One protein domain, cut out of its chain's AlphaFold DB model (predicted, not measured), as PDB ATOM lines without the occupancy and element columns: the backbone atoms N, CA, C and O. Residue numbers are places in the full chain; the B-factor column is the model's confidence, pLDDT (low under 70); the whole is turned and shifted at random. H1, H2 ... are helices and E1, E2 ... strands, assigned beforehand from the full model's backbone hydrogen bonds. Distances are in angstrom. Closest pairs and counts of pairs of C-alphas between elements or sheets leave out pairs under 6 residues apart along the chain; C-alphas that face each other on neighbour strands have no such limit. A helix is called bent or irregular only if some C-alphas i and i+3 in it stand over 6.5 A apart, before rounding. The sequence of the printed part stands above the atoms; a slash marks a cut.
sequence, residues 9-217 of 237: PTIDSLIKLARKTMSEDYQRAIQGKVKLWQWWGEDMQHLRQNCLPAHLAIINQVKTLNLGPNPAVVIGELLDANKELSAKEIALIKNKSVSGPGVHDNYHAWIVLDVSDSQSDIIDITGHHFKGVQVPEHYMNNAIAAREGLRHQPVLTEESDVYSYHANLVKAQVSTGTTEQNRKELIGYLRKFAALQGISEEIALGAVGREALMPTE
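AT A GLANCE: This is residues 9 to 217 of the 237 residues of an uncharacterized protein of Vibrio nigripulchritudo FTn2 (UniProt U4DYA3). A small, strongly twisted sheet of three strands has H3, H8 and H4 over one face, and further helices pack outside these: H9 and H10 beside H8, and the long H1 crossing H3 and reaching H9 near its last residues. The short H7 is beside the sheet's edge strand E3. The 209 printed residues hold ten named helices and three named strands, in the order H1 H2 H3 E1 H4 H5 E2 H6 H7 E3 H8 H9 H10; the class is mostly helix. The sheet, E2 E1 E3, is antiparallel. The whole is compact, with a radius of gyration of the C-alphas of 16.7 A and spans of 55 by 38 by 31 A.

IN THESE COORDINATES: H1, residues 9 to 29, begins at C-alpha 9 (265.771, 320.372, 319.983), measures 28.8 A and has a kink of 27 degrees near residue 21. H2 is residues 45 to 49, H3 51 to 64 at 20.5 A. E1, residues 72 to 80, measures 23.2 A and bends by 62 degrees at residue 75. H4 is 87 to 95, H5 103 to 106, E2 108 to 112, H6 127 to 132, H7 142 to 147 and E3 150 to 156, 18.8 A. H8, 159 to 174, measures 22.7 A; H9, 180 to 197, 25.8 A. H10, 201 to 212, ends at C-alpha 212 (256.771, 282.520, 305.421). H3, H6 and H10 are irregular: C-alphas 57 and 60 are 7.6 A apart, 128 and 131 8.4 A, 204 and 207 9.3 A.

HOW THE PARTS SIT: H1 touches H3 at a steep tilt of 62 degrees, closest at C-alphas 18 and 57, 5.1 A. H3 runs along E2 at a height of 8.1 A over the sheet. E2 and E1 pair through N 74 and O 110, 2.9 A; E1 and E3 through N 77 and O 153, 3.1 A. H3, H4 and H8 on one face make two layers, helices over a sheet. E2, H6 H7 and E3 form a split strand-helix-strand unit, with E1 between the strands and a right-handed crossover. H6 only grazes the sheet and only just touches H2, with 3 pairs of C-alphas within 8 A; H7 stands at the sheet's level. H5 is close to H8 but not clearly touching, C-alphas 104 and 169 being 7.7 A apart. H8 and H9, then H9 and H10, are helical hairpins; C-alphas 194 and 204, the closest of H9 and H10, are 5.4 A apart. Every O i to N i+4 pair is within hydrogen-bond range in H2, H4, H7, H8 and H9, against 15 of 17 in H1, 7 of 10 in H3, 6 of 8 in H10 and 0 of 2 in H6, where 1 of 3 O i to N i+3 pairs is; H5 is too short for such a pair.

THE WHOLE: The C-alphas of Arg 147 and Glu 217, the farthest apart, are 55.6 A apart. The printed part has no cut. The links H1 to H2 and E2 to H6 are long; in the latter, residues 122 to 123 pair antiparallel with 111 to 112 of E2. Mean pLDDT of the printed part is 81.3; 46 residues are under 70, among them 38 to 47, 96 to 106 and 127 to 134.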
ATOM      1  N   PRO A   9     266.381 320.219 321.308       90.69
ATOM      2  CA  PRO A   9     265.771 320.372 319.983       90.69
ATOM      3  C   PRO A   9     266.090 319.222 319.018       90.69
ATOM      4  O   PRO A   9     265.249 318.837 318.207       90.69
ATOM      5  N   THR A  10     267.292 318.647 319.120       92.38
ATOM      6  CA  THR A  10     267.695 317.483 318.325       92.38
ATOM      7  C   THR A  10     266.882 316.257 318.725       92.38
ATOM      8  O   THR A  10     266.341 315.575 317.858       92.38
ATOM      9  N   ILE A  11     266.734 316.011 320.028       91.44
ATOM     10  CA  ILE A  11     265.935 314.901 320.562       91.44
ATOM     11  C   ILE A  11     264.459 315.034 320.183       91.44
ATOM     12  O   ILE A  11     263.879 314.086 319.654       91.44
ATOM     13  N   ASP A  12     263.863 316.211 320.365       89.50
ATOM     14  CA  ASP A  12     262.466 316.464 319.999       89.50
ATOM     15  C   ASP A  12     262.233 316.238 318.491       89.50
ATOM     16  O   ASP A  12     261.222 315.654 318.086       89.50
ATOM     17  N   SER A  13     263.196 316.628 317.646       93.31
ATOM     18  CA  SER A  13     263.153 316.347 316.206       93.31
ATOM     19  C   SER A  13     263.219 314.846 315.898       93.31
ATOM     20  O   SER A  13     262.495 314.377 315.017       93.31
ATOM     21  N   LEU A  14     264.054 314.081 316.612       94.50
ATOM     22  CA  LEU A  14     264.133 312.625 316.457       94.50
ATOM     23  C   LEU A  14     262.828 311.948 316.897       94.50
ATOM     24  O   LEU A  14     262.310 311.113 316.163       94.50
ATOM     25  N   ILE A  15     262.235 312.347 318.025       90.69
ATOM     26  CA  ILE A  15     260.937 311.820 318.486       90.69
ATOM     27  C   ILE A  15     259.844 312.088 317.447       90.69
ATOM     28  O   ILE A  15     259.058 311.197 317.111       90.69
ATOM     29  N   LYS A  16     259.799 313.308 316.897       90.31
ATOM     30  CA  LYS A  16     258.846 313.668 315.841       90.31
ATOM     31  C   LYS A  16     259.048 312.823 314.583       90.31
ATOM     32  O   LYS A  16     258.063 312.379 313.992       90.31
ATOM     33  N   LEU A  17     260.300 312.580 314.192       93.06
ATOM     34  CA  LEU A  17     260.633 311.716 313.062       93.06
ATOM     35  C   LEU A  17     260.207 310.266 313.317       93.06
ATOM     36  O   LEU A  17     259.538 309.693 312.463       93.06
ATOM     37  N   ALA A  18     260.505 309.708 314.495       91.69
ATOM     38  CA  ALA A  18     260.105 308.352 314.870       91.69
ATOM     39  C   ALA A  18     258.592 308.160 314.716       91.69
ATOM     40  O   ALA A  18     258.141 307.247 314.025       91.69
ATOM     41  N   ARG A  19     257.806 309.081 315.296       87.50
ATOM     42  CA  ARG A  19     256.340 309.082 315.199       87.50
ATOM     43  C   ARG A  19     255.880 309.108 313.746       87.50
ATOM     44  O   ARG A  19     255.108 308.242 313.348       87.50
ATOM     45  N   LYS A  20     256.395 310.060 312.958       89.25
ATOM     46  CA  LYS A  20     256.041 310.225 311.545       89.25
ATOM     47  C   LYS A  20     256.335 308.959 310.741       89.25
ATOM     48  O   LYS A  20     255.446 308.441 310.074       89.25
ATOM     49  N   THR A  21     257.558 308.441 310.815       89.81
ATOM     50  CA  THR A  21     257.981 307.266 310.042       89.81
ATOM     51  C   THR A  21     257.183 306.025 310.428       89.81
ATOM     52  O   THR A  21     256.760 305.275 309.550       89.81
ATOM     53  N   MET A  22     256.877 305.829 311.710       86.69
ATOM     54  CA  MET A  22     256.011 304.727 312.129       86.69
ATOM     55  C   MET A  22     254.571 304.885 311.612       86.69
ATOM     56  O   MET A  22     254.020 303.944 311.040       86.69
ATOM     57  N   SER A  23     253.962 306.065 311.779       80.38
ATOM     58  CA  SER A  23     252.556 306.297 311.415       80.38
ATOM     59  C   SER A  23     252.314 306.411 309.913       80.38
ATOM     60  O   SER A  23     251.222 306.102 309.444       80.38
ATOM     61  N   GLU A  24     253.304 306.885 309.158       83.06
ATOM     62  CA  GLU A  24     253.182 307.134 307.725       83.06
ATOM     63  C   GLU A  24     253.906 306.063 306.915       83.06
ATOM     64  O   GLU A  24     253.294 305.452 306.046       83.06
ATOM     65  N   ASP A  25     255.190 305.814 307.157       83.12
ATOM     66  CA  ASP A  25     256.003 304.991 306.254       83.12
ATOM     67  C   ASP A  25     255.801 303.501 306.525       83.12
ATOM     68  O   ASP A  25     255.426 302.745 305.624       83.12
ATOM     69  N   TYR A  26     255.964 303.081 307.781       85.88
ATOM     70  CA  TYR A  26     255.752 301.684 308.167       85.88
ATOM     71  C   TYR A  26     254.294 301.281 307.988       85.88
ATOM     72  O   TYR A  26     254.010 300.196 307.483       85.88
ATOM     73  N   GLN A  27     253.353 302.166 308.315       77.31
ATOM     74  CA  GLN A  27     251.942 301.846 308.160       77.31
ATOM     75  C   GLN A  27     251.501 301.792 306.686       77.31
ATOM     76  O   GLN A  27     250.721 300.910 306.325       77.31
ATOM     77  N   ARG A  28     252.044 302.647 305.800       71.56
ATOM     78  CA  ARG A  28     251.847 302.526 304.336       71.56
ATOM     79  C   ARG A  28     252.478 301.264 303.750       71.56
ATOM     80  O   ARG A  28     252.090 300.823 302.663       71.56
ATOM     81  N   ALA A  29     253.459 300.670 304.431       68.19
ATOM     82  CA  ALA A  29     254.068 299.435 303.961       68.19
ATOM     83  C   ALA A  29     253.079 298.252 303.982       68.19
ATOM     84  O   ALA A  29     253.196 297.349 303.147       68.19
ATOM     85  N   ILE A  30     252.050 298.294 304.830       71.81
ATOM     86  CA  ILE A  30     251.027 297.250 304.934       71.81
ATOM     87  C   ILE A  30     249.997 297.387 303.808       71.81
ATOM     88  O   ILE A  30     249.467 298.461 303.548       71.81
ATOM     89  N   GLN A  31     249.683 296.275 303.144       61.03
ATOM     90  CA  GLN A  31     248.711 296.214 302.045       61.03
ATOM     91  C   GLN A  31     247.319 295.711 302.482       61.03
ATOM     92  O   GLN A  31     246.545 295.255 301.645       61.03
ATOM     93  N   GLY A  32     246.986 295.788 303.776       62.12
ATOM     94  CA  GLY A  32     245.800 295.150 304.360       62.12
ATOM     95  C   GLY A  32     245.095 295.976 305.435       62.12
ATOM     96  O   GLY A  32     245.395 297.147 305.654       62.12
ATOM     97  N   LYS A  33     244.129 295.349 306.122       62.25
ATOM     98  CA  LYS A  33     243.404 295.958 307.257       62.25
ATOM     99  C   LYS A  33     244.207 295.945 308.557       62.25
ATOM    100  O   LYS A  33     243.813 296.618 309.510       62.25
ATOM    101  N   VAL A  34     245.288 295.164 308.612       65.88
ATOM    102  CA  VAL A  34     246.182 295.128 309.766       65.88
ATOM    103  C   VAL A  34     246.793 296.508 309.918       65.88
ATOM    104  O   VAL A  34     247.347 297.076 308.980       65.88
ATOM    105  N   LYS A  35     246.670 297.070 311.110       69.00
ATOM    106  CA  LYS A  35     247.359 298.300 311.433       69.00
ATOM    107  C   LYS A  35     248.451 297.969 312.434       69.00
ATOM    108  O   LYS A  35     248.166 297.734 313.606       69.00
ATOM    109  N   LEU A  36     249.677 297.851 311.931       71.12
ATOM    110  CA  LEU A  36     250.838 297.637 312.784       71.12
ATOM    111  C   LEU A  36     251.153 298.965 313.465       71.12
ATOM    112  O   LEU A  36     250.961 300.034 312.888       71.12
ATOM    113  N   TRP A  37     251.624 298.895 314.707       74.06
ATOM    114  CA  TRP A  37     252.148 300.075 315.403       74.06
ATOM    115  C   TRP A  37     251.128 301.225 315.568       74.06
ATOM    116  O   TRP A  37     251.526 302.388 315.630       74.06
ATOM    117  N   GLN A  38     249.814 300.928 315.599       61.59
ATOM    118  CA  GLN A  38     248.779 301.969 315.647       61.59
ATOM    119  C   GLN A  38     248.991 302.959 316.783       61.59
ATOM    120  O   GLN A  38     249.177 302.590 317.939       61.59
ATOM    121  N   TRP A  39     248.852 304.226 316.414       59.03
ATOM    122  CA  TRP A  39     248.961 305.380 317.281       59.03
ATOM    123  C   TRP A  39     247.563 305.930 317.573       59.03
ATOM    124  O   TRP A  39     246.843 306.287 316.637       59.03
ATOM    125  N   TRP A  40     247.166 306.005 318.847       51.00
ATOM    126  CA  TRP A  40     245.839 306.496 319.255       51.00
ATOM    127  C   TRP A  40     245.875 307.819 320.043       51.00
ATOM    128  O   TRP A  40     244.947 308.111 320.790       51.00
ATOM    129  N   GLY A  41     246.917 308.640 319.879       53.91
ATOM    130  CA  GLY A  41     247.004 309.972 320.500       53.91
ATOM    131  C   GLY A  41     248.431 310.353 320.875       53.91
ATOM    132  O   GLY A  41     249.338 309.562 320.689       53.91
ATOM    133  N   GLU A  42     248.662 311.545 321.421       55.69
ATOM    134  CA  GLU A  42     250.015 312.049 321.751       55.69
ATOM    135  C   GLU A  42     250.740 311.294 322.884       55.69
ATOM    136  O   GLU A  42     251.860 311.658 323.253       55.69
ATOM    137  N   ASP A  43     250.120 310.239 323.412       61.34
ATOM    138  CA  ASP A  43     250.594 309.466 324.546       61.34
ATOM    139  C   ASP A  43     251.866 308.670 324.218       61.34
ATOM    140  O   ASP A  43     251.886 307.735 323.409       61.34
ATOM    141  N   MET A  44     252.939 309.034 324.915       61.72
ATOM    142  CA  MET A  44     254.258 308.418 324.844       61.72
ATOM    143  C   MET A  44     254.274 306.944 325.281       61.72
ATOM    144  O   MET A  44     255.206 306.218 324.919       61.72
ATOM    145  N   GLN A  45     253.234 306.455 325.971       64.38
ATOM    146  CA  GLN A  45     253.050 305.033 326.281       64.38
ATOM    147  C   GLN A  45     253.109 304.148 325.019       64.38
ATOM    148  O   GLN A  45     253.632 303.031 325.070       64.38
ATOM    149  N   HIS A  46     252.668 304.665 323.866       68.50
ATOM    150  CA  HIS A  46     252.735 303.953 322.587       68.50
ATOM    151  C   HIS A  46     254.171 303.771 322.083       68.50
ATOM    152  O   HIS A  46     254.487 302.715 321.537       68.50
ATOM    153  N   LEU A  47     255.061 304.754 322.268       69.31
ATOM    154  CA  LEU A  47     256.466 304.608 321.862       69.31
ATOM    155  C   LEU A  47     257.163 303.524 322.681       69.31
ATOM    156  O   LEU A  47     257.946 302.764 322.126       69.31
ATOM    157  N   ARG A  48     256.835 303.389 323.971       70.62
ATOM    158  CA  ARG A  48     257.379 302.319 324.820       70.62
ATOM    159  C   ARG A  48     256.969 300.930 324.331       70.62
ATOM    160  O   ARG A  48     257.815 300.053 324.213       70.62
ATOM    161  N   GLN A  49     255.690 300.735 324.013       74.00
ATOM    162  CA  GLN A  49     255.186 299.461 323.475       74.00
ATOM    163  C   GLN A  49     255.778 299.118 322.098       74.00
ATOM    164  O   GLN A  49     255.697 297.979 321.647       74.00
ATOM    165  N   ASN A  50     256.378 300.108 321.437       80.94
ATOM    166  CA  ASN A  50     256.931 300.018 320.097       80.94
ATOM    167  C   ASN A  50     258.380 300.545 320.065       80.94
ATOM    168  O   ASN A  50     258.794 301.174 319.091       80.94
ATOM    169  N   CYS A  51     259.156 300.297 321.128       87.31
ATOM    170  CA  CYS A  51     260.494 300.870 321.297       87.31
ATOM    171  C   CYS A  51     261.441 300.476 320.155       87.31
ATOM    172  O   CYS A  51     262.165 301.322 319.637       87.31
ATOM    173  N   LEU A  52     261.395 299.224 319.690       90.62
ATOM    174  CA  LEU A  52     262.229 298.778 318.575       90.62
ATOM    175  C   LEU A  52     261.920 299.511 317.257       90.62
ATOM    176  O   LEU A  52     262.831 300.144 316.720       90.62
ATOM    177  N   PRO A  53     260.685 299.478 316.713       90.31
ATOM    178  CA  PRO A  53     260.393 300.206 315.480       90.31
ATOM    179  C   PRO A  53     260.601 301.723 315.626       90.31
ATOM    180  O   PRO A  53     261.005 302.350 314.648       90.31
ATOM    181  N   ALA A  54     260.423 302.306 316.819       91.31
ATOM    182  CA  ALA A  54     260.719 303.720 317.065       91.31
ATOM    183  C   ALA A  54     262.208 304.056 316.887       91.31
ATOM    184  O   ALA A  54     262.539 305.027 316.209       91.31
ATOM    185  N   HIS A  55     263.116 303.244 317.434       95.44
ATOM    186  CA  HIS A  55     264.554 303.471 317.272       95.44
ATOM    187  C   HIS A  55     265.042 303.141 315.855       95.44
ATOM    188  O   HIS A  55     265.847 303.886 315.295       95.44
ATOM    189  N   LEU A  56     264.503 302.093 315.221       95.56
ATOM    190  CA  LEU A  56     264.784 301.794 313.811       95.56
ATOM    191  C   LEU A  56     264.311 302.924 312.880       95.56
ATOM    192  O   LEU A  56     264.949 303.213 311.875       95.56
ATOM    193  N   ALA A  57     263.226 303.623 313.217       94.50
ATOM    194  CA  ALA A  57     262.743 304.755 312.426       94.50
ATOM    195  C   ALA A  57     263.716 305.949 312.390       94.50
ATOM    196  O   ALA A  57     263.670 306.741 311.451       94.50
ATOM    197  N   ILE A  58     264.604 306.081 313.380       95.81
ATOM    198  CA  ILE A  58     265.504 307.239 313.500       95.81
ATOM    199  C   ILE A  58     266.982 306.905 313.321       95.81
ATOM    200  O   ILE A  58     267.788 307.831 313.227       95.81
ATOM    201  N   ILE A  59     267.370 305.627 313.250       96.44
ATOM    202  CA  ILE A  59     268.787 305.233 313.236       96.44
ATOM    203  C   ILE A  59     269.575 305.884 312.090       96.44
ATOM    204  O   ILE A  59     270.681 306.380 312.298       96.44
ATOM    205  N   ASN A  60     268.983 305.983 310.898       95.44
ATOM    206  CA  ASN A  60     269.623 306.630 309.750       95.44
ATOM    207  C   ASN A  60     269.795 308.143 309.958       95.44
ATOM    208  O   ASN A  60     270.803 308.717 309.542       95.44
ATOM    209  N   GLN A  61     268.860 308.793 310.658       96.81
ATOM    210  CA  GLN A  61     268.994 310.201 311.027       96.81
ATOM    211  C   GLN A  61     270.077 310.399 312.093       96.81
ATOM    212  O   GLN A  61     270.847 311.348 311.992       96.81
ATOM    213  N   VAL A  62     270.186 309.496 313.073       96.62
ATOM    214  CA  VAL A  62     271.258 309.515 314.085       96.62
ATOM    215  C   VAL A  62     272.637 309.384 313.429       96.62
ATOM    216  O   VAL A  62     273.531 310.169 313.744       96.62
ATOM    217  N   LYS A  63     272.781 308.467 312.458       95.75
ATOM    218  CA  LYS A  63     273.984 308.334 311.612       95.75
ATOM    219  C   LYS A  63     274.276 309.625 310.839       95.75
ATOM    220  O   LYS A  63     275.393 310.125 310.875       95.75
ATOM    221  N   THR A  64     273.261 310.206 310.195       96.00
ATOM    222  CA  THR A  64     273.392 311.439 309.389       96.00
ATOM    223  C   THR A  64     273.801 312.652 310.228       96.00
ATOM    224  O   THR A  64     274.574 313.490 309.772       96.00
ATOM    225  N   LEU A  65     273.303 312.751 311.462       96.25
ATOM    226  CA  LEU A  65     273.661 313.809 312.411       96.25
ATOM    227  C   LEU A  65     275.029 313.587 313.073       96.25
ATOM    228  O   LEU A  65     275.458 314.446 313.840       96.25
ATOM    229  N   ASN A  66     275.695 312.461 312.794       95.62
ATOM    230  CA  ASN A  66     276.986 312.091 313.367       95.62
ATOM    231  C   ASN A  66     276.994 312.164 314.908       95.62
ATOM    232  O   ASN A  66     277.924 312.689 315.516       95.62
ATOM    233  N   LEU A  67     275.921 311.671 315.546       94.50
ATOM    234  CA  LEU A  67     275.796 311.693 317.013       94.50
ATOM    235  C   LEU A  67     276.689 310.650 317.704       94.50
ATOM    236  O   LEU A  67     276.837 310.685 318.919       94.50
ATOM    237  N   GLY A  68     277.278 309.738 316.935       94.19
ATOM    238  CA  GLY A  68     278.231 308.735 317.386       94.19
ATOM    239  C   GLY A  68     279.028 308.185 316.199       94.19
ATOM    240  O   GLY A  68     278.569 308.317 315.061       94.19
ATOM    241  N   PRO A  69     280.212 307.595 316.432       94.62
ATOM    242  CA  PRO A  69     281.083 307.108 315.361       94.62
ATOM    243  C   PRO A  69     280.547 305.841 314.681       94.62
ATOM    244  O   PRO A  69     280.789 305.643 313.492       94.62
ATOM    245  N   ASN A  70     279.815 304.990 315.406       95.56
ATOM    246  CA  ASN A  70     279.256 303.751 314.866       95.56
ATOM    247  C   ASN A  70     277.920 303.400 315.543       95.56
ATOM    248  O   ASN A  70     277.840 302.430 316.307       95.56
ATOM    249  N   PRO A  71     276.866 304.207 315.316       96.88
ATOM    250  CA  PRO A  71     275.625 304.039 316.040       96.88
ATOM    251  C   PRO A  71     274.806 302.876 315.477       96.88
ATOM    252  O   PRO A  71     274.603 302.769 314.261       96.88
ATOM    253  N   ALA A  72     274.259 302.051 316.368       96.88
ATOM    254  CA  ALA A  72     273.350 300.967 316.006       96.88
ATOM    255  C   ALA A  72     272.240 300.784 317.039       96.88
ATOM    256  O   ALA A  72     272.388 301.112 318.217       96.88
ATOM    257  N   VAL A  73     271.117 300.233 316.584       97.06
ATOM    258  CA  VAL A  73     270.039 299.799 317.474       97.06
ATOM    259  C   VAL A  73     270.446 298.487 318.131       97.06
ATOM    260  O   VAL A  73     270.908 297.580 317.448       97.06
ATOM    261  N   VAL A  74     270.230 298.376 319.437       95.50
ATOM    262  CA  VAL A  74     270.426 297.145 320.208       95.50
ATOM    263  C   VAL A  74     269.152 296.797 320.969       95.50
ATOM    264  O   VAL A  74     268.281 297.649 321.168       95.50
ATOM    265  N   ILE A  75     269.041 295.543 321.406       91.94
ATOM    266  CA  ILE A  75     267.932 295.062 322.240       91.94
ATOM    267  C   ILE A  75     268.500 294.455 323.520       91.94
ATOM    268  O   ILE A  75     269.481 293.709 323.491       91.94
ATOM    269  N   GLY A  76     267.869 294.740 324.651       90.88
ATOM    270  CA  GLY A  76     268.249 294.182 325.940       90.88
ATOM    271  C   GLY A  76     267.222 294.499 327.015       90.88
ATOM    272  O   GLY A  76     266.025 294.559 326.735       90.88
ATOM    273  N   GLU A  77     267.687 294.707 328.243       88.19
ATOM    274  CA  GLU A  77     266.831 295.112 329.359       88.19
ATOM    275  C   GLU A  77     267.338 296.393 330.019       88.19
ATOM    276  O   GLU A  77     268.541 296.640 330.120       88.19
ATOM    277  N   LEU A  78     266.386 297.192 330.495       86.94
ATOM    278  CA  LEU A  78     266.627 298.300 331.404       86.94
ATOM    279  C   LEU A  78     266.398 297.799 332.831       86.94
ATOM    280  O   LEU A  78     265.290 297.409 333.198       86.94
ATOM    281  N   LEU A  79     267.463 297.761 333.616       87.56
ATOM    282  CA  LEU A  79     267.515 297.073 334.902       87.56
ATOM    283  C   LEU A  79     267.819 298.053 336.022       87.56
ATOM    284  O   LEU A  79     268.373 299.116 335.778       87.56
ATOM    285  N   ASP A  80     267.525 297.659 337.258       88.69
ATOM    286  CA  ASP A  80     268.134 298.313 338.416       88.69
ATOM    287  C   ASP A  80     269.660 298.143 338.360       88.69
ATOM    288  O   ASP A  80     270.150 297.092 337.942       88.69
ATOM    289  N   ALA A  81     270.411 299.154 338.798       87.19
ATOM    290  CA  ALA A  81     271.866 299.228 338.626       87.19
ATOM    291  C   ALA A  81     272.615 297.984 339.141       87.19
ATOM    292  O   ALA A  81     273.601 297.567 338.541       87.19
ATOM    293  N   ASN A  82     272.108 297.353 340.206       88.62
ATOM    294  CA  ASN A  82     272.715 296.176 340.835       88.62
ATOM    295  C   ASN A  82     272.163 294.834 340.326       88.62
ATOM    296  O   ASN A  82     272.620 293.778 340.762       88.62
ATOM    297  N   LYS A  83     271.146 294.840 339.457       88.56
ATOM    298  CA  LYS A  83     270.567 293.615 338.901       88.56
ATOM    299  C   LYS A  83     271.354 293.209 337.662       88.56
ATOM    300  O   LYS A  83     271.620 294.047 336.805       88.56
ATOM    301  N   GLU A  84     271.646 291.921 337.525       88.50
ATOM    302  CA  GLU A  84     272.194 291.327 336.304       88.50
ATOM    303  C   GLU A  84     271.242 290.302 335.705       88.50
ATOM    304  O   GLU A  84     270.542 289.592 336.429       88.50
ATOM    305  N   LEU A  85     271.228 290.221 334.374       85.69
ATOM    306  CA  LEU A  85     270.578 289.116 333.684       85.69
ATOM    307  C   LEU A  85     271.378 287.836 333.890       85.69
ATOM    308  O   LEU A  85     272.570 287.766 333.590       85.69
ATOM    309  N   SER A  86     270.692 286.790 334.326       87.06
ATOM    310  CA  SER A  86     271.229 285.439 334.319       87.06
ATOM    311  C   SER A  86     271.503 284.963 332.888       87.06
ATOM    312  O   SER A  86     270.856 285.378 331.922       87.06
ATOM    313  N   ALA A  87     272.403 283.987 332.741       86.12
ATOM    314  CA  ALA A  87     272.659 283.339 331.453       86.12
ATOM    315  C   ALA A  87     271.380 282.759 330.817       86.12
ATOM    316  O   ALA A  87     271.236 282.749 329.595       86.12
ATOM    317  N   LYS A  88     270.424 282.316 331.644       82.44
ATOM    318  CA  LYS A  88     269.118 281.827 331.191       82.44
ATOM    319  C   LYS A  88     268.261 282.952 330.609       82.44
ATOM    320  O   LYS A  88     267.633 282.736 329.579       82.44
ATOM    321  N   GLU A  89     268.235 284.132 331.224       81.50
ATOM    322  CA  GLU A  89     267.510 285.304 330.703       81.50
ATOM    323  C   GLU A  89     268.128 285.809 329.396       81.50
ATOM    324  O   GLU A  89     267.409 286.022 328.421       81.50
ATOM    325  N   ILE A  90     269.460 285.876 329.326       83.19
ATOM    326  CA  ILE A  90     270.190 286.207 328.093       83.19
ATOM    327  C   ILE A  90     269.860 285.204 326.985       83.19
ATOM    328  O   ILE A  90     269.522 285.592 325.866       83.19
ATOM    329  N   ALA A  91     269.920 283.904 327.291       80.88
ATOM    330  CA  ALA A  91     269.566 282.861 326.339       80.88
ATOM    331  C   ALA A  91     268.097 282.961 325.913       80.88
ATOM    332  O   ALA A  91     267.790 282.713 324.756       80.88
ATOM    333  N   LEU A  92     267.185 283.350 326.808       76.12
ATOM    334  CA  LEU A  92     265.790 283.595 326.451       76.12
ATOM    335  C   LEU A  92     265.661 284.772 325.484       76.12
ATOM    336  O   LEU A  92     264.940 284.637 324.506       76.12
ATOM    337  N   ILE A  93     266.367 285.883 325.686       75.88
ATOM    338  CA  ILE A  93     266.343 287.015 324.744       75.88
ATOM    339  C   ILE A  93     266.848 286.587 323.363       75.88
ATOM    340  O   ILE A  93     266.190 286.848 322.359       75.88
ATOM    341  N   LYS A  94     267.972 285.864 323.323       75.94
ATOM    342  CA  LYS A  94     268.577 285.357 322.082       75.94
ATOM    343  C   LYS A  94     267.715 284.312 321.373       75.94
ATOM    344  O   LYS A  94     267.607 284.331 320.153       75.94
ATOM    345  N   ASN A  95     267.083 283.414 322.129       71.31
ATOM    346  CA  ASN A  95     266.323 282.288 321.582       71.31
ATOM    347  C   ASN A  95     264.839 282.582 321.373       71.31
ATOM    348  O   ASN A  95     264.164 281.815 320.688       71.31
ATOM    349  N   LYS A  96     264.293 283.658 321.947       62.62
ATOM    350  CA  LYS A  96     262.945 284.111 321.615       62.62
ATOM    351  C   LYS A  96     262.970 284.791 320.244       62.62
ATOM    352  O   LYS A  96     262.739 285.987 320.108       62.62
ATOM    353  N   SER A  97     263.119 283.974 319.203       54.19
ATOM    354  CA  SER A  97     262.297 284.119 318.007       54.19
ATOM    355  C   SER A  97     260.848 284.099 318.484       54.19
ATOM    356  O   SER A  97     260.351 283.068 318.937       54.19
ATOM    357  N   VAL A  98     260.245 285.277 318.576       52.16
ATOM    358  CA  VAL A  98     259.094 285.514 319.438       52.16
ATOM    359  C   VAL A  98     257.872 284.701 319.009       52.16
ATOM    360  O   VAL A  98     257.108 285.092 318.132       52.16
ATOM    361  N   SER A  99     257.673 283.555 319.657       42.69
ATOM    362  CA  SER A  99     256.434 282.790 319.598       42.69
ATOM    363  C   SER A  99     255.741 282.873 320.955       42.69
ATOM    364  O   SER A  99     256.118 282.173 321.894       42.69
ATOM    365  N   GLY A 100     254.739 283.744 321.053       43.00
ATOM    366  CA  GLY A 100     253.844 283.835 322.205       43.00
ATOM    367  C   GLY A 100     253.444 285.279 322.534       43.00
ATOM    368  O   GLY A 100     254.298 286.165 322.473       43.00
ATOM    369  N   PRO A 101     252.173 285.539 322.888       40.75
ATOM    370  CA  PRO A 101     251.763 286.839 323.418       40.75
ATOM    371  C   PRO A 101     252.532 287.157 324.717       40.75
ATOM    372  O   PRO A 101     252.768 286.264 325.529       40.75
ATOM    373  N   GLY A 102     252.959 288.413 324.899       47.41
ATOM    374  CA  GLY A 102     253.622 288.905 326.124       47.41
ATOM    375  C   GLY A 102     255.148 288.740 326.196       47.41
ATOM    376  O   GLY A 102     255.787 289.216 327.128       47.41
ATOM    377  N   VAL A 103     255.789 288.105 325.209       46.88
ATOM    378  CA  VAL A 103     257.264 288.006 325.153       46.88
ATOM    379  C   VAL A 103     257.943 289.371 324.977       46.88
ATOM    380  O   VAL A 103     259.086 289.548 325.396       46.88
ATOM    381  N   HIS A 104     257.244 290.306 324.344       52.78
ATOM    382  CA  HIS A 104     257.755 291.621 323.979       52.78
ATOM    383  C   HIS A 104     257.705 292.636 325.126       52.78
ATOM    384  O   HIS A 104     258.361 293.665 325.039       52.78
ATOM    385  N   ASP A 105     256.985 292.333 326.211       58.31
ATOM    386  CA  ASP A 105     256.778 293.273 327.320       58.31
ATOM    387  C   ASP A 105     258.010 293.404 328.231       58.31
ATOM    388  O   ASP A 105     258.100 294.333 329.034       58.31
ATOM    389  N   ASN A 106     258.966 292.479 328.100       64.75
ATOM    390  CA  ASN A 106     260.131 292.385 328.979       64.75
ATOM    391  C   ASN A 106     261.409 292.976 328.380       64.75
ATOM    392  O   ASN A 106     262.382 293.134 329.110       64.75
ATOM    393  N   TYR A 107     261.439 293.264 327.076       82.00
ATOM    394  CA  TYR A 107     262.662 293.688 326.396       82.00
ATOM    395  C   TYR A 107     262.512 295.085 325.821       82.00
ATOM    396  O   TYR A 107     261.431 295.509 325.418       82.00
ATOM    397  N   HIS A 108     263.629 295.795 325.792       88.06
ATOM    398  CA  HIS A 108     263.696 297.189 325.404       88.06
ATOM    399  C   HIS A 108     264.743 297.382 324.318       88.06
ATOM    400  O   HIS A 108     265.731 296.649 324.268       88.06
ATOM    401  N   ALA A 109     264.525 298.361 323.448       92.12
ATOM    402  CA  ALA A 109     265.465 298.727 322.402       92.12
ATOM    403  C   ALA A 109     265.912 300.173 322.585       92.12
ATOM    404  O   ALA A 109     265.129 301.009 323.032       92.12
ATOM    405  N   TRP A 110     267.156 300.451 322.218       95.25
ATOM    406  CA  TRP A 110     267.758 301.784 322.226       95.25
ATOM    407  C   TRP A 110     268.876 301.849 321.185       95.25
ATOM    408  O   TRP A 110     269.208 300.841 320.557       95.25
ATOM    409  N   ILE A 111     269.458 303.030 320.984       97.44
ATOM    410  CA  ILE A 111     270.603 303.226 320.090       97.44
ATOM    411  C   ILE A 111     271.864 303.367 320.931       97.44
ATOM    412  O   ILE A 111     271.935 304.265 321.760       97.44
ATOM    413  N   VAL A 112     272.867 302.523 320.709       96.88
ATOM    414  CA  VAL A 112     274.232 302.753 321.209       96.88
ATOM    415  C   VAL A 112     274.953 303.638 320.196       96.88
ATOM    416  O   VAL A 112     274.768 303.442 318.997       96.88
ATOM    417  N   LEU A 113     275.722 304.632 320.649       96.44
ATOM    418  CA  LEU A 113     276.402 305.599 319.773       96.44
ATOM    419  C   LEU A 113     277.678 305.045 319.110       96.44
ATOM    420  O   LEU A 113     278.042 305.480 318.016       96.44
ATOM    421  N   ASP A 114     278.319 304.064 319.738       95.62
ATOM    422  CA  ASP A 114     279.422 303.274 319.204       95.62
ATOM    423  C   ASP A 114     279.308 301.818 319.671       95.62
ATOM    424  O   ASP A 114     279.607 301.491 320.818       95.62
ATOM    425  N   VAL A 115     278.889 300.916 318.783       92.62
ATOM    426  CA  VAL A 115     278.794 299.484 319.123       92.62
ATOM    427  C   VAL A 115     280.142 298.803 319.361       92.62
ATOM    428  O   VAL A 115     280.168 297.699 319.900       92.62
ATOM    429  N   SER A 116     281.255 299.430 318.971       92.62
ATOM    430  CA  SER A 116     282.597 298.907 319.246       92.62
ATOM    431  C   SER A 116     283.115 299.286 320.637       92.62
ATOM    432  O   SER A 116     284.072 298.674 321.115       92.62
ATOM    433  N   ASP A 117     282.454 300.230 321.315       92.12
ATOM    434  CA  ASP A 117     282.793 300.664 322.665       92.12
ATOM    435  C   ASP A 117     281.717 300.249 323.681       92.12
ATOM    436  O   ASP A 117     280.615 300.793 323.740       92.12
ATOM    437  N   SER A 118     282.076 299.312 324.562       85.94
ATOM    438  CA  SER A 118     281.225 298.861 325.676       85.94
ATOM    439  C   SER A 118     280.793 299.971 326.647       85.94
ATOM    440  O   SER A 118     279.842 299.775 327.400       85.94
ATOM    441  N   GLN A 119     281.510 301.099 326.671       88.44
ATOM    442  CA  GLN A 119     281.225 302.261 327.515       88.44
ATOM    443  C   GLN A 119     280.538 303.392 326.744       88.44
ATOM    444  O   GLN A 119     280.283 304.453 327.323       88.44
ATOM    445  N   SER A 120     280.222 303.175 325.464       92.44
ATOM    446  CA  SER A 120     279.530 304.155 324.641       92.44
ATOM    447  C   SER A 120     278.236 304.604 325.307       92.44
ATOM    448  O   SER A 120     277.466 303.801 325.842       92.44
ATOM    449  N   ASP A 121     277.952 305.900 325.197       94.00
ATOM    450  CA  ASP A 121     276.640 306.412 325.561       94.00
ATOM    451  C   ASP A 121     275.567 305.945 324.571       94.00
ATOM    452  O   ASP A 121     275.855 305.347 323.522       94.00
ATOM    453  N   ILE A 122     274.318 306.217 324.927       94.81
ATOM    454  CA  ILE A 122     273.144 305.745 324.209       94.81
ATOM    455  C   ILE A 122     272.132 306.870 323.967       94.81
ATOM    456  O   ILE A 122     272.136 307.905 324.632       94.81
ATOM    457  N   ILE A 123     271.198 306.608 323.058       94.62
ATOM    458  CA  ILE A 123     269.960 307.358 322.886       94.62
ATOM    459  C   ILE A 123     268.794 306.397 323.077       94.62
ATOM    460  O   ILE A 123     268.580 305.495 322.264       94.62
ATOM    461  N   ASP A 124     268.004 306.637 324.118       93.25
ATOM    462  CA  ASP A 124     266.738 305.958 324.345       93.25
ATOM    463  C   ASP A 124     265.591 306.976 324.396       93.25
ATOM    464  O   ASP A 124     265.272 307.549 325.441       93.25
ATOM    465  N   ILE A 125     264.944 307.199 323.250       89.69
ATOM    466  CA  ILE A 125     263.832 308.159 323.125       89.69
ATOM    467  C   ILE A 125     262.524 307.646 323.749       89.69
ATOM    468  O   ILE A 125     261.501 308.325 323.703       89.69
ATOM    469  N   THR A 126     262.540 306.438 324.317       85.31
ATOM    470  CA  THR A 126     261.351 305.760 324.859       85.31
ATOM    471  C   THR A 126     261.490 305.380 326.338       85.31
ATOM    472  O   THR A 126     260.504 305.025 326.983       85.31
ATOM    473  N   GLY A 127     262.703 305.473 326.889       68.44
ATOM    474  CA  GLY A 127     263.071 304.963 328.210       68.44
ATOM    475  C   GLY A 127     262.591 305.795 329.390       68.44
ATOM    476  O   GLY A 127     262.416 305.262 330.482       68.44
ATOM    477  N   HIS A 128     262.273 307.070 329.171       63.25
ATOM    478  CA  HIS A 128     261.773 307.997 330.194       63.25
ATOM    479  C   HIS A 128     260.354 307.681 330.706       63.25
ATOM    480  O   HIS A 128     259.745 308.493 331.385       63.25
ATOM    481  N   HIS A 129     259.794 306.516 330.375       60.06
ATOM    482  CA  HIS A 129     258.543 306.008 330.946       60.06
ATOM    483  C   HIS A 129     258.719 304.676 331.677       60.06
ATOM    484  O   HIS A 129     257.740 304.058 332.114       60.06
ATOM    485  N   PHE A 130     259.955 304.200 331.815       59.81
ATOM    486  CA  PHE A 130     260.243 303.059 332.660       59.81
ATOM    487  C   PHE A 130     260.130 303.480 334.130       59.81
ATOM    488  O   PHE A 130     260.706 304.478 334.543       59.81
ATOM    489  N   LYS A 131     259.331 302.742 334.912       59.94
ATOM    490  CA  LYS A 131     259.141 302.949 336.362       59.94
ATOM    491  C   LYS A 131     258.714 304.367 336.800       59.94
ATOM    492  O   LYS A 131     258.927 304.733 337.948       59.94
ATOM    493  N   GLY A 132     258.073 305.152 335.928       60.56
ATOM    494  CA  GLY A 132     257.597 306.498 336.285       60.56
ATOM    495  C   GLY A 132     258.713 307.535 336.468       60.56
ATOM    496  O   GLY A 132     258.467 308.586 337.055       60.56
ATOM    497  N   VAL A 133     259.914 307.247 335.965       66.25
ATOM    498  CA  VAL A 133     261.038 308.187 335.931       66.25
ATOM    499  C   VAL A 133     260.652 309.401 335.085       66.25
ATOM    500  O   VAL A 133     260.249 309.241 333.941       66.25
ATOM    501  N   GLN A 134     260.775 310.618 335.614       64.75
ATOM    502  CA  GLN A 134     260.603 311.831 334.812       64.75
ATOM    503  C   GLN A 134     261.956 312.260 334.259       64.75
ATOM    504  O   GLN A 134     262.846 312.609 335.026       64.75
ATOM    505  N   VAL A 135     262.103 312.269 332.932       70.50
ATOM    506  CA  VAL A 135     263.334 312.729 332.278       70.50
ATOM    507  C   VAL A 135     263.075 314.056 331.553       70.50
ATOM    508  O   VAL A 135     262.467 314.050 330.477       70.50
ATOM    509  N   PRO A 136     263.505 315.204 332.116       63.22
ATOM    510  CA  PRO A 136     263.288 316.538 331.536       63.22
ATOM    511  C   PRO A 136     263.806 316.702 330.100       63.22
ATOM    512  O   PRO A 136     263.304 317.527 329.325       63.22
ATOM    513  N   GLU A 137     264.820 315.918 329.747       69.06
ATOM    514  CA  GLU A 137     265.491 315.916 328.455       69.06
ATOM    515  C   GLU A 137     264.724 315.130 327.370       69.06
ATOM    516  O   GLU A 137     265.124 315.175 326.212       69.06
ATOM    517  N   HIS A 138     263.610 314.465 327.711       76.31
ATOM    518  CA  HIS A 138     262.742 313.677 326.810       76.31
ATOM    519  C   HIS A 138     263.397 312.427 326.179       76.31
ATOM    520  O   HIS A 138     262.784 311.733 325.368       76.31
ATOM    521  N   TYR A 139     264.624 312.088 326.572       87.50
ATOM    522  CA  TYR A 139     265.301 310.835 326.235       87.50
ATOM    523  C   TYR A 139     266.170 310.399 327.406       87.50
ATOM    524  O   TYR A 139     266.554 311.219 328.231       87.50
ATOM    525  N   MET A 140     266.513 309.119 327.454       89.12
ATOM    526  CA  MET A 140     267.403 308.565 328.459       89.12
ATOM    527  C   MET A 140     268.749 308.187 327.836       89.12
ATOM    528  O   MET A 140     268.807 307.622 326.743       89.12
ATOM    529  N   ASN A 141     269.825 308.502 328.550       91.81
ATOM    530  CA  ASN A 141     271.186 308.061 328.260       91.81
ATOM    531  C   ASN A 141     271.780 307.341 329.485       91.81
ATOM    532  O   ASN A 141     271.107 307.242 330.516       91.81
ATOM    533  N   ASN A 142     273.025 306.860 329.411       91.00
ATOM    534  CA  ASN A 142     273.627 306.102 330.514       91.00
ATOM    535  C   ASN A 142     273.764 306.948 331.789       91.00
ATOM    536  O   ASN A 142     273.534 306.455 332.892       91.00
ATOM    537  N   ALA A 143     274.101 308.234 331.649       89.88
ATOM    538  CA  ALA A 143     274.236 309.141 332.786       89.88
ATOM    539  C   ALA A 143     272.889 309.392 333.482       89.88
ATOM    540  O   ALA A 143     272.810 309.341 334.708       89.88
ATOM    541  N   ILE A 144     271.823 309.630 332.713       88.44
ATOM    542  CA  ILE A 144     270.462 309.794 333.231       88.44
ATOM    543  C   ILE A 144     270.001 308.501 333.902       88.44
ATOM    544  O   ILE A 144     269.573 308.555 335.049       88.44
ATOM    545  N   ALA A 145     270.141 307.352 333.234       89.00
ATOM    546  CA  ALA A 145     269.761 306.059 333.795       89.00
ATOM    547  C   ALA A 145     270.458 305.809 335.141       89.00
ATOM    548  O   ALA A 145     269.795 305.479 336.122       89.00
ATOM    549  N   ALA A 146     271.766 306.071 335.227       90.19
ATOM    550  CA  ALA A 146     272.531 305.899 336.458       90.19
ATOM    551  C   ALA A 146     272.042 306.800 337.608       90.19
ATOM    552  O   ALA A 146     271.977 306.336 338.747       90.19
ATOM    553  N   ARG A 147     271.659 308.062 337.334       88.56
ATOM    554  CA  ARG A 147     271.062 308.962 338.348       88.56
ATOM    555  C   ARG A 147     269.763 308.404 338.925       88.56
ATOM    556  O   ARG A 147     269.483 308.610 340.099       88.56
ATOM    557  N   GLU A 148     269.020 307.667 338.109       87.06
ATOM    558  CA  GLU A 148     267.743 307.042 338.459       87.06
ATOM    559  C   GLU A 148     267.916 305.614 339.012       87.06
ATOM    560  O   GLU A 148     266.943 304.890 339.211       87.06
ATOM    561  N   GLY A 149     269.159 305.182 339.263       89.44
ATOM    562  CA  GLY A 149     269.461 303.843 339.771       89.44
ATOM    563  C   GLY A 149     269.219 302.731 338.751       89.44
ATOM    564  O   GLY A 149     269.012 301.580 339.140       89.44
ATOM    565  N   LEU A 150     269.246 303.057 337.458       89.44
ATOM    566  CA  LEU A 150     269.016 302.144 336.345       89.44
ATOM    567  C   LEU A 150     270.279 301.934 335.501       89.44
ATOM    568  O   LEU A 150     271.192 302.758 335.489       89.44
ATOM    569  N   ARG A 151     270.311 300.837 334.741       90.44
ATOM    570  CA  ARG A 151     271.303 300.599 333.688       90.44
ATOM    571  C   ARG A 151     270.708 299.877 332.491       90.44
ATOM    572  O   ARG A 151     269.877 298.978 332.639       90.44
ATOM    573  N   HIS A 152     271.210 300.210 331.314       91.81
ATOM    574  CA  HIS A 152     270.948 299.474 330.085       91.81
ATOM    575  C   HIS A 152     271.913 298.294 329.982       91.81
ATOM    576  O   HIS A 152     273.129 298.471 330.018       91.81
ATOM    577  N   GLN A 153     271.382 297.080 329.858       91.62
ATOM    578  CA  GLN A 153     272.179 295.883 329.598       91.62
ATOM    579  C   GLN A 153     271.857 295.356 328.191       91.62
ATOM    580  O   GLN A 153     270.810 294.722 328.018       91.62
ATOM    581  N   PRO A 154     272.719 295.601 327.183       92.31
ATOM    582  CA  PRO A 154     272.492 295.107 325.829       92.31
ATOM    583  C   PRO A 154     272.659 293.583 325.766       92.31
ATOM    584  O   PRO A 154     273.485 293.005 326.475       92.31
ATOM    585  N   VAL A 155     271.872 292.927 324.909       90.75
ATOM    586  CA  VAL A 155     271.907 291.466 324.722       90.75
ATOM    587  C   VAL A 155     271.961 291.061 323.249       90.75
ATOM    588  O   VAL A 155     272.747 290.179 322.900       90.75
ATOM    589  N   LEU A 156     271.148 291.690 322.396       90.94
ATOM    590  CA  LEU A 156     271.236 291.578 320.938       90.94
ATOM    591  C   LEU A 156     271.916 292.834 320.408       90.94
ATOM    592  O   LEU A 156     271.317 293.911 320.403       90.94
ATOM    593  N   THR A 157     273.174 292.686 320.012       91.62
ATOM    594  CA  THR A 157     274.024 293.770 319.504       91.62
ATOM    595  C   THR A 157     274.298 293.650 318.010       91.62
ATOM    596  O   THR A 157     274.633 294.644 317.376       91.62
ATOM    597  N   GLU A 158     274.130 292.455 317.442       90.56
ATOM    598  CA  GLU A 158     274.319 292.207 316.015       90.56
ATOM    599  C   GLU A 158     273.104 292.673 315.208       90.56
ATOM    600  O   GLU A 158     271.953 292.381 315.550       90.56
ATOM    601  N   GLU A 159     273.360 293.341 314.083       90.00
ATOM    602  CA  GLU A 159     272.319 293.889 313.209       90.00
ATOM    603  C   GLU A 159     271.323 292.804 312.748       90.00
ATOM    604  O   GLU A 159     270.103 292.991 312.799       90.00
ATOM    605  N   SER A 160     271.830 291.627 312.373       88.38
ATOM    606  CA  SER A 160     271.008 290.491 311.938       88.38
ATOM    607  C   SER A 160     270.048 289.992 313.018       88.38
ATOM    608  O   SER A 160     268.929 289.568 312.702       88.38
ATOM    609  N   ASP A 161     270.463 290.040 314.283       87.81
ATOM    610  CA  ASP A 161     269.663 289.575 315.416       87.81
ATOM    611  C   ASP A 161     268.542 290.569 315.718       87.81
ATOM    612  O   ASP A 161     267.390 290.175 315.917       87.81
ATOM    613  N   VAL A 162     268.852 291.867 315.663       91.06
ATOM    614  CA  VAL A 162     267.887 292.957 315.859       91.06
ATOM    615  C   VAL A 162     266.791 292.918 314.793       91.06
ATOM    616  O   VAL A 162     265.600 292.947 315.123       91.06
ATOM    617  N   TYR A 163     267.153 292.780 313.515       90.88
ATOM    618  CA  TYR A 163     266.155 292.693 312.443       90.88
ATOM    619  C   TYR A 163     265.389 291.367 312.448       90.88
ATOM    620  O   TYR A 163     264.182 291.357 312.185       90.88
ATOM    621  N   SER A 164     266.022 290.259 312.845       86.31
ATOM    622  CA  SER A 164     265.310 288.997 313.080       86.31
ATOM    623  C   SER A 164     264.288 289.127 314.212       86.31
ATOM    624  O   SER A 164     263.173 288.604 314.106       86.31
ATOM    625  N   TYR A 165     264.618 289.855 315.280       86.75
ATOM    626  CA  TYR A 165     263.682 290.158 316.360       86.75
ATOM    627  C   TYR A 165     262.509 291.018 315.857       86.75
ATOM    628  O   TYR A 165     261.348 290.693 316.118       86.75
ATOM    629  N   HIS A 166     262.779 292.057 315.060       88.81
ATOM    630  CA  HIS A 166     261.740 292.871 314.420       88.81
ATOM    631  C   HIS A 166     260.809 292.042 313.516       88.81
ATOM    632  O   HIS A 166     259.587 292.167 313.607       88.81
ATOM    633  N   ALA A 167     261.343 291.134 312.698       87.31
ATOM    634  CA  ALA A 167     260.521 290.260 311.861       87.31
ATOM    635  C   ALA A 167     259.576 289.369 312.691       87.31
ATOM    636  O   ALA A 167     258.422 289.153 312.311       87.31
ATOM    637  N   ASN A 168     260.034 288.891 313.853       82.69
ATOM    638  CA  ASN A 168     259.195 288.143 314.792       82.69
ATOM    639  C   ASN A 168     258.084 289.007 315.409       82.69
ATOM    640  O   ASN A 168     256.944 288.549 315.478       82.69
ATOM    641  N   LEU A 169     258.385 290.249 315.808       82.12
ATOM    642  CA  LEU A 169     257.383 291.211 316.288       82.12
ATOM    643  C   LEU A 169     256.263 291.418 315.259       82.12
ATOM    644  O   LEU A 169     255.081 291.313 315.584       82.12
ATOM    645  N   VAL A 170     256.632 291.656 313.999       83.81
ATOM    646  CA  VAL A 170     255.663 291.852 312.911       83.81
ATOM    647  C   VAL A 170     254.825 290.593 312.713       83.81
ATOM    648  O   VAL A 170     253.600 290.671 312.637       83.81
ATOM    649  N   LYS A 171     255.460 289.413 312.675       81.81
ATOM    650  CA  LYS A 171     254.751 288.130 312.568       81.81
ATOM    651  C   LYS A 171     253.727 287.984 313.685       81.81
ATOM    652  O   LYS A 171     252.600 287.604 313.384       81.81
ATOM    653  N   ALA A 172     254.081 288.291 314.931       77.38
ATOM    654  CA  ALA A 172     253.163 288.198 316.063       77.38
ATOM    655  C   ALA A 172     251.938 289.116 315.897       77.38
ATOM    656  O   ALA A 172     250.820 288.683 316.167       77.38
ATOM    657  N   GLN A 173     252.124 290.336 315.381       76.56
ATOM    658  CA  GLN A 173     251.026 291.279 315.143       76.56
ATOM    659  C   GLN A 173     250.142 290.907 313.939       76.56
ATOM    660  O   GLN A 173     248.928 291.097 313.981       76.56
ATOM    661  N   VAL A 174     250.723 290.340 312.877       76.06
ATOM    662  CA  VAL A 174     249.982 289.909 311.674       76.06
ATOM    663  C   VAL A 174     249.287 288.548 311.878       76.06
ATOM    664  O   VAL A 174     248.270 288.261 311.251       76.06
ATOM    665  N   SER A 175     249.801 287.682 312.758       63.38
ATOM    666  CA  SER A 175     249.392 286.267 312.860       63.38
ATOM    667  C   SER A 175     248.192 285.984 313.773       63.38
ATOM    668  O   SER A 175     248.093 284.883 314.314       63.38
ATOM    669  N   THR A 176     247.209 286.882 313.885       55.06
ATOM    670  CA  THR A 176     245.920 286.546 314.539       55.06
ATOM    671  C   THR A 176     245.108 285.472 313.778       55.06
ATOM    672  O   THR A 176     244.092 284.993 314.271       55.06
ATOM    673  N   GLY A 177     245.611 285.007 312.625       52.78
ATOM    674  CA  GLY A 177     245.301 283.723 311.984       52.78
ATOM    675  C   GLY A 177     246.309 283.426 310.863       52.78
ATOM    676  O   GLY A 177     246.738 284.334 310.162       52.78
ATOM    677  N   THR A 178     246.758 282.186 310.658       57.84
ATOM    678  CA  THR A 178     247.713 281.868 309.569       57.84
ATOM    679  C   THR A 178     246.999 281.672 308.232       57.84
ATOM    680  O   THR A 178     246.836 280.545 307.766       57.84
ATOM    681  N   THR A 179     246.571 282.767 307.606       73.25
ATOM    682  CA  THR A 179     246.057 282.767 306.228       73.25
ATOM    683  C   THR A 179     247.185 283.041 305.225       73.25
ATOM    684  O   THR A 179     248.231 283.595 305.568       73.25
ATOM    685  N   GLU A 180     246.982 282.660 303.963       77.94
ATOM    686  CA  GLU A 180     247.875 283.041 302.856       77.94
ATOM    687  C   GLU A 180     247.986 284.568 302.715       77.94
ATOM    688  O   GLU A 180     249.062 285.096 302.445       77.94
ATOM    689  N   GLN A 181     246.891 285.288 302.976       79.94
ATOM    690  CA  GLN A 181     246.870 286.749 302.973       79.94
ATOM    691  C   GLN A 181     247.809 287.331 304.040       79.94
ATOM    692  O   GLN A 181     248.628 288.192 303.733       79.94
ATOM    693  N   ASN A 182     247.773 286.796 305.262       78.38
ATOM    694  CA  ASN A 182     248.622 287.259 306.361       78.38
ATOM    695  C   ASN A 182     250.114 287.004 306.083       78.38
ATOM    696  O   ASN A 182     250.963 287.822 306.433       78.38
ATOM    697  N   ARG A 183     250.456 285.914 305.378       80.00
ATOM    698  CA  ARG A 183     251.832 285.689 304.897       80.00
ATOM    699  C   ARG A 183     252.271 286.745 303.885       80.00
ATOM    700  O   ARG A 183     253.371 287.278 304.007       80.00
ATOM    701  N   LYS A 184     251.419 287.053 302.902       83.00
ATOM    702  CA  LYS A 184     251.701 288.080 301.888       83.00
ATOM    703  C   LYS A 184     251.878 289.458 302.519       83.00
ATOM    704  O   LYS A 184     252.801 290.172 302.139       83.00
ATOM    705  N   GLU A 185     251.054 289.802 303.504       83.44
ATOM    706  CA  GLU A 185     251.168 291.062 304.245       83.44
ATOM    707  C   GLU A 185     252.470 291.143 305.048       83.44
ATOM    708  O   GLU A 185     253.176 292.145 304.942       83.44
ATOM    709  N   LEU A 186     252.838 290.076 305.771       85.56
ATOM    710  CA  LEU A 186     254.109 289.991 306.497       85.56
ATOM    711  C   LEU A 186     255.310 290.196 305.561       85.56
ATOM    712  O   LEU A 186     256.153 291.054 305.813       85.56
ATOM    713  N   ILE A 187     255.383 289.432 304.467       87.31
ATOM    714  CA  ILE A 187     256.497 289.517 303.509       87.31
ATOM    715  C   ILE A 187     256.517 290.890 302.827       87.31
ATOM    716  O   ILE A 187     257.577 291.502 302.696       87.31
ATOM    717  N   GLY A 188     255.351 291.387 302.404       87.94
ATOM    718  CA  GLY A 188     255.217 292.684 301.747       87.94
ATOM    719  C   GLY A 188     255.674 293.840 302.634       87.94
ATOM    720  O   GLY A 188     256.391 294.722 302.161       87.94
ATOM    721  N   TYR A 189     255.322 293.806 303.922       89.31
ATOM    722  CA  TYR A 189     255.811 294.769 304.904       89.31
ATOM    723  C   TYR A 189     257.334 294.680 305.064       89.31
ATOM    724  O   TYR A 189     258.011 295.693 304.900       89.31
ATOM    725  N   LEU A 190     257.888 293.488 305.326       90.69
ATOM    726  CA  LEU A 190     259.321 293.328 305.615       90.69
ATOM    727  C   LEU A 190     260.213 293.750 304.439       90.69
ATOM    728  O   LEU A 190     261.250 294.370 304.658       90.69
ATOM    729  N   ARG A 191     259.793 293.499 303.193       90.94
ATOM    730  CA  ARG A 191     260.518 293.965 301.998       90.94
ATOM    731  C   ARG A 191     260.546 295.481 301.870       90.94
ATOM    732  O   ARG A 191     261.596 296.070 301.639       90.94
ATOM    733  N   LYS A 192     259.394 296.132 302.039       90.12
ATOM    734  CA  LYS A 192     259.326 297.600 301.996       90.12
ATOM    735  C   LYS A 192     260.096 298.222 303.154       90.12
ATOM    736  O   LYS A 192     260.777 299.220 302.961       90.12
ATOM    737  N   PHE A 193     260.017 297.613 304.334       91.31
ATOM    738  CA  PHE A 193     260.800 298.011 305.492       91.31
ATOM    739  C   PHE A 193     262.306 297.928 305.206       91.31
ATOM    740  O   PHE A 193     263.022 298.873 305.521       91.31
ATOM    741  N   ALA A 194     262.774 296.868 304.537       92.31
ATOM    742  CA  ALA A 194     264.170 296.745 304.111       92.31
ATOM    743  C   ALA A 194     264.615 297.946 303.262       92.31
ATOM    744  O   ALA A 194     265.625 298.584 303.555       92.31
ATOM    745  N   ALA A 195     263.800 298.307 302.263       90.44
ATOM    746  CA  ALA A 195     264.060 299.450 301.395       90.44
ATOM    747  C   ALA A 195     264.068 300.787 302.160       90.44
ATOM    748  O   ALA A 195     264.944 301.613 301.926       90.44
ATOM    749  N   LEU A 196     263.133 300.987 303.098       88.81
ATOM    750  CA  LEU A 196     263.080 302.190 303.942       88.81
ATOM    751  C   LEU A 196     264.304 302.319 304.859       88.81
ATOM    752  O   LEU A 196     264.756 303.426 305.137       88.81
ATOM    753  N   GLN A 197     264.828 301.194 305.339       88.88
ATOM    754  CA  GLN A 197     265.982 301.154 306.235       88.88
ATOM    755  C   GLN A 197     267.322 301.164 305.494       88.88
ATOM    756  O   GLN A 197     268.343 301.453 306.114       88.88
ATOM    757  N   GLY A 198     267.329 300.891 304.185       89.31
ATOM    758  CA  GLY A 198     268.556 300.759 303.399       89.31
ATOM    759  C   GLY A 198     269.332 299.474 303.707       89.31
ATOM    760  O   GLY A 198     270.554 299.462 303.601       89.31
ATOM    761  N   ILE A 199     268.632 298.406 304.097       91.31
ATOM    762  CA  ILE A 199     269.209 297.091 304.420       91.31
ATOM    763  C   ILE A 199     268.794 296.049 303.378       91.31
ATOM    764  O   ILE A 199     267.838 296.246 302.623       91.31
ATOM    765  N   SER A 200     269.484 294.907 303.346       92.69
ATOM    766  CA  SER A 200     269.108 293.820 302.440       92.69
ATOM    767  C   SER A 200     267.768 293.187 302.839       92.69
ATOM    768  O   SER A 200     267.427 293.083 304.022       92.69
ATOM    769  N   GLU A 201     267.009 292.701 301.848       91.38
ATOM    770  CA  GLU A 201     265.778 291.943 302.120       91.38
ATOM    771  C   GLU A 201     266.051 290.706 302.984       91.38
ATOM    772  O   GLU A 201     265.216 290.336 303.803       91.38
ATOM    773  N   GLU A 202     267.216 290.073 302.833       89.00
ATOM    774  CA  GLU A 202     267.592 288.895 303.618       89.00
ATOM    775  C   GLU A 202     267.671 289.199 305.119       89.00
ATOM    776  O   GLU A 202     267.146 288.423 305.926       89.00
ATOM    777  N   ILE A 203     268.280 290.333 305.483       89.12
ATOM    778  CA  ILE A 203     268.384 290.798 306.870       89.12
ATOM    779  C   ILE A 203     266.991 291.139 307.409       89.12
ATOM    780  O   ILE A 203     266.612 290.667 308.480       89.12
ATOM    781  N   ALA A 204     266.197 291.895 306.646       88.75
ATOM    782  CA  ALA A 204     264.859 292.310 307.066       88.75
ATOM    783  C   ALA A 204     263.879 291.136 307.220       88.75
ATOM    784  O   ALA A 204     263.035 291.142 308.116       88.75
ATOM    785  N   LEU A 205     263.964 290.128 306.345       85.38
ATOM    786  CA  LEU A 205     263.130 288.929 306.412       85.38
ATOM    787  C   LEU A 205     263.536 288.037 307.591       85.38
ATOM    788  O   LEU A 205     262.664 287.452 308.242       85.38
ATOM    789  N   GLY A 206     264.837 287.906 307.860       80.69
ATOM    790  CA  GLY A 206     265.359 287.003 308.882       80.69
ATOM    791  C   GLY A 206     264.874 285.557 308.698       80.69
ATOM    792  O   GLY A 206     264.440 285.139 307.619       80.69
ATOM    793  N   ALA A 207     264.920 284.756 309.764       75.69
ATOM    794  CA  ALA A 207     264.412 283.379 309.718       75.69
ATOM    795  C   ALA A 207     262.893 283.322 309.457       75.69
ATOM    796  O   ALA A 207     262.410 282.466 308.719       75.69
ATOM    797  N   VAL A 208     262.148 284.280 310.009       75.00
ATOM    798  CA  VAL A 208     260.681 284.348 309.949       75.00
ATOM    799  C   VAL A 208     260.145 284.570 308.540       75.00
ATOM    800  O   VAL A 208     259.237 283.862 308.105       75.00
ATOM    801  N   GLY A 209     260.680 285.556 307.827       68.00
ATOM    802  CA  GLY A 209     260.272 285.850 306.461       68.00
ATOM    803  C   GLY A 209     260.627 284.698 305.527       68.00
ATOM    804  O   GLY A 209     259.819 284.328 304.680       68.00
ATOM    805  N   ARG A 210     261.782 284.051 305.745       73.94
ATOM    806  CA  ARG A 210     262.176 282.842 305.007       73.94
ATOM    807  C   ARG A 210     261.229 281.668 305.252       73.94
ATOM    808  O   ARG A 210     260.864 280.994 304.296       73.94
ATOM    809  N   GLU A 211     260.774 281.447 306.487       73.50
ATOM    810  CA  GLU A 211     259.722 280.461 306.776       73.50
ATOM    811  C   GLU A 211     258.405 280.796 306.067       73.50
ATOM    812  O   GLU A 211     257.745 279.901 305.540       73.50
ATOM    813  N   ALA A 212     258.012 282.074 306.049       71.12
ATOM    814  CA  ALA A 212     256.771 282.520 305.421       71.12
ATOM    815  C   ALA A 212     256.787 282.388 303.887       71.12
ATOM    816  O   ALA A 212     255.725 282.244 303.286       71.12
ATOM    817  N   LEU A 213     257.973 282.412 303.267       72.25
ATOM    818  CA  LEU A 213     258.173 282.174 301.834       72.25
ATOM    819  C   LEU A 213     258.037 280.692 301.442       72.25
ATOM    820  O   LEU A 213     257.914 280.387 300.256       72.25
ATOM    821  N   MET A 214     258.056 279.765 302.406       69.00
ATOM    822  CA  MET A 214     257.933 278.335 302.124       69.00
ATOM    823  C   MET A 214     256.464 277.948 301.874       69.00
ATOM    824  O   MET A 214     255.592 278.300 302.675       69.00
ATOM    825  N   PRO A 215     256.160 277.156 300.827       57.28
ATOM    826  CA  PRO A 215     254.811 276.657 300.583       57.28
ATOM    827  C   PRO A 215     254.274 275.860 301.781       57.28
ATOM    828  O   PRO A 215     254.945 274.962 302.310       57.28
ATOM    829  N   THR A 216     253.023 276.123 302.175       56.88
ATOM    830  CA  THR A 216     252.329 275.386 303.249       56.88
ATOM    831  C   THR A 216     252.189 273.887 302.981       56.88
ATOM    832  O   THR A 216     252.030 273.108 303.922       56.88
ATOM    833  N   GLU A 217     252.306 273.464 301.722       48.06
ATOM    834  CA  GLU A 217     252.212 272.061 301.298       48.06
ATOM    835  C   GLU A 217     253.343 271.178 301.855       48.06
ATOM    836  O   GLU A 217     253.166 269.973 302.043       48.06
TER     837      GLU A 217